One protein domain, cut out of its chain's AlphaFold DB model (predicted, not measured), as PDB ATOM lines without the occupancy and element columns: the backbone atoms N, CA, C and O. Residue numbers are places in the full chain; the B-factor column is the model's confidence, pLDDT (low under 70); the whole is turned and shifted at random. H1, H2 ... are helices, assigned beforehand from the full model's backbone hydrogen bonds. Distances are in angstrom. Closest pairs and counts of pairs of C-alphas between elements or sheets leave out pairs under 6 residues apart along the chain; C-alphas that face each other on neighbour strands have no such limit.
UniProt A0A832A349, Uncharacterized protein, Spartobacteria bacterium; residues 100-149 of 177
ATOM      1  N   ARG A 100       7.106   6.292  80.889       98.56
ATOM      2  CA  ARG A 100       8.425   5.756  80.538       98.56
ATOM      3  C   ARG A 100       8.322   4.693  79.446       98.56
ATOM      4  O   ARG A 100       9.007   4.793  78.434       98.56
ATOM      5  N   VAL A 101       7.429   3.719  79.616       98.50
ATOM      6  CA  VAL A 101       7.248   2.620  78.657       98.50
ATOM      7  C   VAL A 101       6.765   3.131  77.302       98.50
ATOM      8  O   VAL A 101       7.278   2.694  76.275       98.50
ATOM      9  N   THR A 102       5.822   4.077  77.264       98.44
ATOM     10  CA  THR A 102       5.353   4.650  75.993       98.44
ATOM     11  C   THR A 102       6.445   5.451  75.293       98.44
ATOM     12  O   THR A 102       6.590   5.327  74.077       98.44
ATOM     13  N   ALA A 103       7.253   6.218  76.032       98.44
ATOM     14  CA  ALA A 103       8.391   6.940  75.470       98.44
ATOM     15  C   ALA A 103       9.460   5.985  74.909       98.44
ATOM     16  O   ALA A 103       9.918   6.166  73.778       98.44
ATOM     17  N   GLU A 104       9.818   4.938  75.655       98.44
ATOM     18  CA  GLU A 104      10.757   3.906  75.205       98.44
ATOM     19  C   GLU A 104      10.238   3.173  73.962       98.44
ATOM     20  O   GLU A 104      10.976   3.003  72.990       98.44
ATOM     21  N   ALA A 105       8.962   2.780  73.956       98.62
ATOM     22  CA  ALA A 105       8.328   2.123  72.817       98.62
ATOM     23  C   ALA A 105       8.315   3.028  71.579       98.62
ATOM     24  O   ALA A 105       8.690   2.585  70.494       98.62
ATOM     25  N   ALA A 106       7.961   4.308  71.733       98.31
ATOM     26  CA  ALA A 106       7.992   5.275  70.642       98.31
ATOM     27  C   ALA A 106       9.415   5.472  70.093       98.31
ATOM     28  O   ALA A 106       9.604   5.509  68.877       98.31
ATOM     29  N   GLY A 107      10.423   5.556  70.967       98.38
ATOM     30  CA  GLY A 107      11.828   5.658  70.566       98.38
ATOM     31  C   GLY A 107      12.306   4.429  69.788       98.38
ATOM     32  O   GLY A 107      12.892   4.559  68.710       98.38
ATOM     33  N   ARG A 108      11.992   3.228  70.288       98.44
ATOM     34  CA  ARG A 108      12.299   1.964  69.601       98.44
ATOM     35  C   ARG A 108      11.599   1.875  68.252       98.44
ATOM     36  O   ARG A 108      12.250   1.538  67.271       98.44
ATOM     37  N   GLN A 109      10.321   2.241  68.184       98.50
ATOM     38  CA  GLN A 109       9.553   2.226  66.943       98.50
ATOM     39  C   GLN A 109      10.149   3.173  65.898       98.50
ATOM     40  O   GLN A 109      10.349   2.768  64.757       98.50
ATOM     41  N   ARG A 110      10.488   4.411  66.278       98.50
ATOM     42  CA  ARG A 110      11.131   5.373  65.363       98.50
ATOM     43  C   ARG A 110      12.449   4.836  64.824       98.50
ATOM     44  O   ARG A 110      12.696   4.925  63.627       98.50
ATOM     45  N   THR A 111      13.266   4.259  65.701       98.44
ATOM     46  CA  THR A 111      14.558   3.686  65.310       98.44
ATOM     47  C   THR A 111      14.359   2.507  64.365       98.44
ATOM     48  O   THR A 111      14.981   2.477  63.312       98.44
ATOM     49  N   ALA A 112      13.445   1.587  64.689       98.38
ATOM     50  CA  ALA A 112      13.145   0.415  63.872       98.38
ATOM     51  C   ALA A 112      12.639   0.796  62.472       98.38
ATOM     52  O   ALA A 112      13.135   0.268  61.476       98.38
ATOM     53  N   VAL A 113      11.705   1.750  62.389       98.38
ATOM     54  CA  VAL A 113      11.197   2.277  61.113       98.38
ATOM     55  C   VAL A 113      12.329   2.912  60.311       98.38
ATOM     56  O   VAL A 113      12.543   2.516  59.170       98.38
ATOM     57  N   ALA A 114      13.112   3.809  60.918       98.12
ATOM     58  CA  ALA A 114      14.227   4.466  60.241       98.12
ATOM     59  C   ALA A 114      15.277   3.459  59.739       98.12
ATOM     60  O   ALA A 114      15.756   3.572  58.612       98.12
ATOM     61  N   THR A 115      15.612   2.438  60.538       98.38
ATOM     62  CA  THR A 115      16.528   1.372  60.106       98.38
ATOM     63  C   THR A 115      15.941   0.537  58.974       98.38
ATOM     64  O   THR A 115      16.650   0.238  58.018       98.38
ATOM     65  N   GLY A 116      14.651   0.201  59.030       98.44
ATOM     66  CA  GLY A 116      13.983  -0.558  57.973       98.44
ATOM     67  C   GLY A 116      13.905   0.216  56.656       98.44
ATOM     68  O   GLY A 116      14.135  -0.351  55.590       98.44
ATOM     69  N   GLU A 117      13.632   1.520  56.716       98.12
ATOM     70  CA  GLU A 117      13.639   2.407  55.550       98.12
ATOM     71  C   GLU A 117      15.043   2.567  54.964       98.12
ATOM     72  O   GLU A 117      15.207   2.474  53.746       98.12
ATOM     73  N   ALA A 118      16.062   2.738  55.813       98.19
ATOM     74  CA  ALA A 118      17.452   2.817  55.377       98.19
ATOM     75  C   ALA A 118      17.907   1.522  54.683       98.19
ATOM     76  O   ALA A 118      18.532   1.583  53.624       98.19
ATOM     77  N   GLU A 119      17.562   0.357  55.234       98.25
ATOM     78  CA  GLU A 119      17.860  -0.939  54.615       98.25
ATOM     79  C   GLU A 119      17.124  -1.124  53.288       98.25
ATOM     80  O   GLU A 119      17.739  -1.489  52.284       98.25
ATOM     81  N   ARG A 120      15.831  -0.783  53.230       97.31
ATOM     82  CA  ARG A 120      15.068  -0.806  51.975       97.31
ATOM     83  C   ARG A 120      15.720   0.084  50.918       97.31
ATOM     84  O   ARG A 120      15.891  -0.344  49.779       97.31
ATOM     85  N   PHE A 121      16.112   1.302  51.286       96.81
ATOM     86  CA  PHE A 121      16.787   2.222  50.375       96.81
ATOM     87  C   PHE A 121      18.121   1.654  49.882       96.81
ATOM     88  O   PHE A 121      18.399   1.710  48.685       96.81
ATOM     89  N   ARG A 122      18.931   1.061  50.769       97.56
ATOM     90  CA  ARG A 122      20.200   0.412  50.396       97.56
ATOM     91  C   ARG A 122      19.992  -0.708  49.385       97.56
ATOM     92  O   ARG A 122      20.725  -0.757  48.402       97.56
ATOM     93  N   GLN A 123      18.992  -1.562  49.594       96.00
ATOM     94  CA  GLN A 123      18.668  -2.657  48.677       96.00
ATOM     95  C   GLN A 123      18.230  -2.137  47.304       96.00
ATOM     96  O   GLN A 123      18.737  -2.592  46.282       96.00
ATOM     97  N   VAL A 124      17.350  -1.131  47.269       94.12
ATOM     98  CA  VAL A 124      16.910  -0.502  46.013       94.12
ATOM     99  C   VAL A 124      18.080   0.170  45.290       94.12
ATOM    100  O   VAL A 124      18.236   0.002  44.083       94.12
ATOM    101  N   ALA A 125      18.931   0.896  46.016       95.56
ATOM    102  CA  ALA A 125      20.109   1.542  45.450       95.56
ATOM    103  C   ALA A 125      21.123   0.524  44.904       95.56
ATOM    104  O   ALA A 125      21.740   0.777  43.872       95.56
ATOM    105  N   ALA A 126      21.296  -0.624  45.565       96.00
ATOM    106  CA  ALA A 126      22.133  -1.710  45.064       96.00
ATOM    107  C   ALA A 126      21.564  -2.289  43.758       96.00
ATOM    108  O   ALA A 126      22.268  -2.310  42.751       96.00
ATOM    109  N   ALA A 127      20.270  -2.627  43.734       90.44
ATOM    110  CA  ALA A 127      19.601  -3.143  42.539       90.44
ATOM    111  C   ALA A 127      19.658  -2.159  41.353       90.44
ATOM    112  O   ALA A 127      19.883  -2.562  40.212       90.44
ATOM    113  N   GLN A 128      19.509  -0.854  41.611       94.44
ATOM    114  CA  GLN A 128      19.633   0.184  40.582       94.44
ATOM    115  C   GLN A 128      21.053   0.268  40.006       94.44
ATOM    116  O   GLN A 128      21.200   0.482  38.802       94.44
ATOM    117  N   ARG A 129      22.089   0.108  40.840       95.88
ATOM    118  CA  ARG A 129      23.488   0.097  40.384       95.88
ATOM    119  C   ARG A 129      23.811  -1.144  39.561       95.88
ATOM    120  O   ARG A 129      24.566  -1.035  38.602       95.88
ATOM    121  N   GLU A 130      23.246  -2.292  39.922       96.12
ATOM    122  CA  GLU A 130      23.433  -3.548  39.190       96.12
ATOM    123  C   GLU A 130      22.723  -3.539  37.829       96.12
ATOM    124  O   GLU A 130      23.298  -3.982  36.836       96.12
ATOM    125  N   GLN A 131      21.487  -3.023  37.757       96.19
ATOM    126  CA  GLN A 131      20.673  -3.023  36.532       96.19
ATOM    127  C   GLN A 131      19.952  -1.680  36.286       96.19
ATOM    128  O   GLN A 131      18.730  -1.572  36.453       96.19
ATOM    129  N   PRO A 132      20.671  -0.639  35.828       93.88
ATOM    130  CA  PRO A 132      20.116   0.709  35.702       93.88
ATOM    131  C   PRO A 132      19.029   0.835  34.626       93.88
ATOM    132  O   PRO A 132      18.051   1.558  34.829       93.88
ATOM    133  N   GLU A 133      19.161   0.136  33.494       94.19
ATOM    134  CA  GLU A 133      18.193   0.248  32.391       94.19
ATOM    135  C   GLU A 133      16.851  -0.422  32.720       94.19
ATOM    136  O   GLU A 133      15.795   0.163  32.471       94.19
ATOM    137  N   LEU A 134      16.871  -1.596  33.366       94.12
ATOM    138  CA  LEU A 134      15.649  -2.270  33.818       94.12
ATOM    139  C   LEU A 134      14.912  -1.430  34.871       94.12
ATOM    140  O   LEU A 134      13.686  -1.304  34.820       94.12
ATOM    141  N   PHE A 135      15.657  -0.802  35.785       93.25
ATOM    142  CA  PHE A 135      15.094   0.079  36.805       93.25
ATOM    143  C   PHE A 135      14.385   1.299  36.191       93.25
ATOM    144  O   PHE A 135      13.255   1.611  36.566       93.25
ATOM    145  N   ARG A 136      15.003   1.962  35.200       93.00
ATOM    146  CA  ARG A 136      14.384   3.089  34.473       93.00
ATOM    147  C   ARG A 136      13.141   2.670  33.698       93.00
ATOM    148  O   ARG A 136      12.143   3.389  33.725       93.00
ATOM    149  N   ALA A 137      13.196   1.529  33.010       94.19
ATOM    150  CA  ALA A 137      12.061   1.004  32.261       94.19
ATOM    151  C   ALA A 137      10.871   0.726  33.191       94.19
ATOM    152  O   ALA A 137       9.764   1.191  32.925       94.19
ATOM    153  N   ARG A 138      11.116   0.059  34.326       93.31
ATOM    154  CA  ARG A 138      10.100  -0.195  35.353       93.31
ATOM    155  C   ARG A 138       9.497   1.098  35.900       93.31
ATOM    156  O   ARG A 138       8.280   1.232  35.892       93.31
ATOM    157  N   LEU A 139      10.328   2.058  36.312       91.56
ATOM    158  CA  LEU A 139       9.853   3.337  36.851       91.56
ATOM    159  C   LEU A 139       8.985   4.093  35.835       91.56
ATOM    160  O   LEU A 139       7.979   4.704  36.194       91.56
ATOM    161  N   ARG A 140       9.352   4.038  34.547       93.25
ATOM    162  CA  ARG A 140       8.573   4.650  33.465       93.25
ATOM    163  C   ARG A 140       7.209   3.979  33.307       93.25
ATOM    164  O   ARG A 140       6.225   4.690  33.138       93.25
ATOM    165  N   LEU A 141       7.144   2.650  33.385       94.25
ATOM    166  CA  LEU A 141       5.882   1.906  33.336       94.25
ATOM    167  C   LEU A 141       5.003   2.195  34.563       94.25
ATOM    168  O   LEU A 141       3.834   2.509  34.376       94.25
ATOM    169  N   GLU A 142       5.562   2.198  35.777       91.38
ATOM    170  CA  GLU A 142       4.832   2.548  37.013       91.38
ATOM    171  C   GLU A 142       4.292   3.988  36.967       91.38
ATOM    172  O   GLU A 142       3.154   4.258  37.355       91.38
ATOM    173  N   THR A 143       5.084   4.930  36.443       90.69
ATOM    174  CA  THR A 143       4.641   6.322  36.262       90.69
ATOM    175  C   THR A 143       3.485   6.398  35.264       90.69
ATOM    176  O   THR A 143       2.482   7.054  35.539       90.69
ATOM    177  N   LEU A 144       3.600   5.712  34.120       90.50
ATOM    178  CA  LEU A 144       2.533   5.666  33.119       90.50
ATOM    179  C   LEU A 144       1.258   5.048  33.701       90.50
ATOM    180  O   LEU A 144       0.197   5.644  33.567       90.50
ATOM    181  N   GLU A 145       1.364   3.930  34.415       89.69
ATOM    182  CA  GLU A 145       0.244   3.291  35.111       89.69
ATOM    183  C   GLU A 145      -0.434   4.255  36.095       89.69
ATOM    184  O   GLU A 145      -1.642   4.458  36.020       89.69
ATOM    185  N   THR A 146       0.338   4.937  36.945       88.81
ATOM    186  CA  THR A 146      -0.204   5.889  37.931       88.81
ATOM    187  C   THR A 146      -0.895   7.082  37.260       88.81
ATOM    188  O   THR A 146      -1.970   7.504  37.684       88.81
ATOM    189  N   THR A 147      -0.301   7.631  36.195       85.75
ATOM    190  CA  THR A 147      -0.884   8.767  35.456       85.75
ATOM    191  C   THR A 147      -2.138   8.395  34.672       85.75
ATOM    192  O   THR A 147      -3.057   9.205  34.591       85.75
ATOM    193  N   LEU A 148      -2.198   7.180  34.121       83.56
ATOM    194  CA  LEU A 148      -3.335   6.683  33.345       83.56
ATOM    195  C   LEU A 148      -4.457   6.126  34.233       83.56
ATOM    196  O   LEU A 148      -5.606   6.099  33.803       83.56
ATOM    197  N   ALA A 149      -4.149   5.707  35.466       81.75
ATOM    198  CA  ALA A 149      -5.135   5.281  36.459       81.75
ATOM    199  C   ALA A 149      -5.937   6.456  37.050       81.75
ATOM    200  O   ALA A 149      -7.045   6.258  37.554       81.75
TER     201      ALA A 149
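AT A GLANCE: This is residues 100 to 149 of the 177 residues of an uncharacterized protein of Spartobacteria bacterium (UniProt A0A832A349). Two straight helices meet near their ends at a tight corner and make an open V with unequal arms: the long H1 comes first, and the shorter H2 leads away from its end. Both arms lie nearly in one layer, and away from the corner each stands free, as in residues 100 to 123 of H1 and 137 to 149 of H2. The printed part has 50 residues with two named helices, H1 then H2, and no named strand; the class is all helix. The whole is extended, with a radius of gyration of the C-alphas of 17.0 A, and flat, with spans of 48 by 30 by 5 A.

IN THESE COORDINATES: Find C-alpha 100 at (8.425, 5.756, 80.538); from there H1, residues 100 to 130, runs 45.0 A to C-alpha 130 at (23.433, -3.548, 39.190). After Gln 131 look for H2, residues 132 to 149, which runs 25.7 A from its first to its last C-alpha and ends with C-alpha 149 at (-5.135, 5.281, 36.459).

HOW THE PARTS SIT: Look first at Gln 131, the one residue of the tight link from H1 to H2. Beside it H1 and H2 are close but not clearly touching, with 2 pairs of C-alphas within 8 A; their closest C-alphas, those of Gln 128 and Phe 135, are 5.9 A apart. The two helices run opposite ways at a steep tilt of 64 degrees, and their centres are 25.4 A apart. In H1 and H2 every O i to N i+4 pair is within hydrogen-bond range.

THE WHOLE: The two C-alphas farthest apart are those of Arg 100 and Glu 133, at 49.4 A. The printed part has no cut and no long link. In the B-factor column of this model the mean pLDDT of the printed part is 95.0, and no printed residue is under 70.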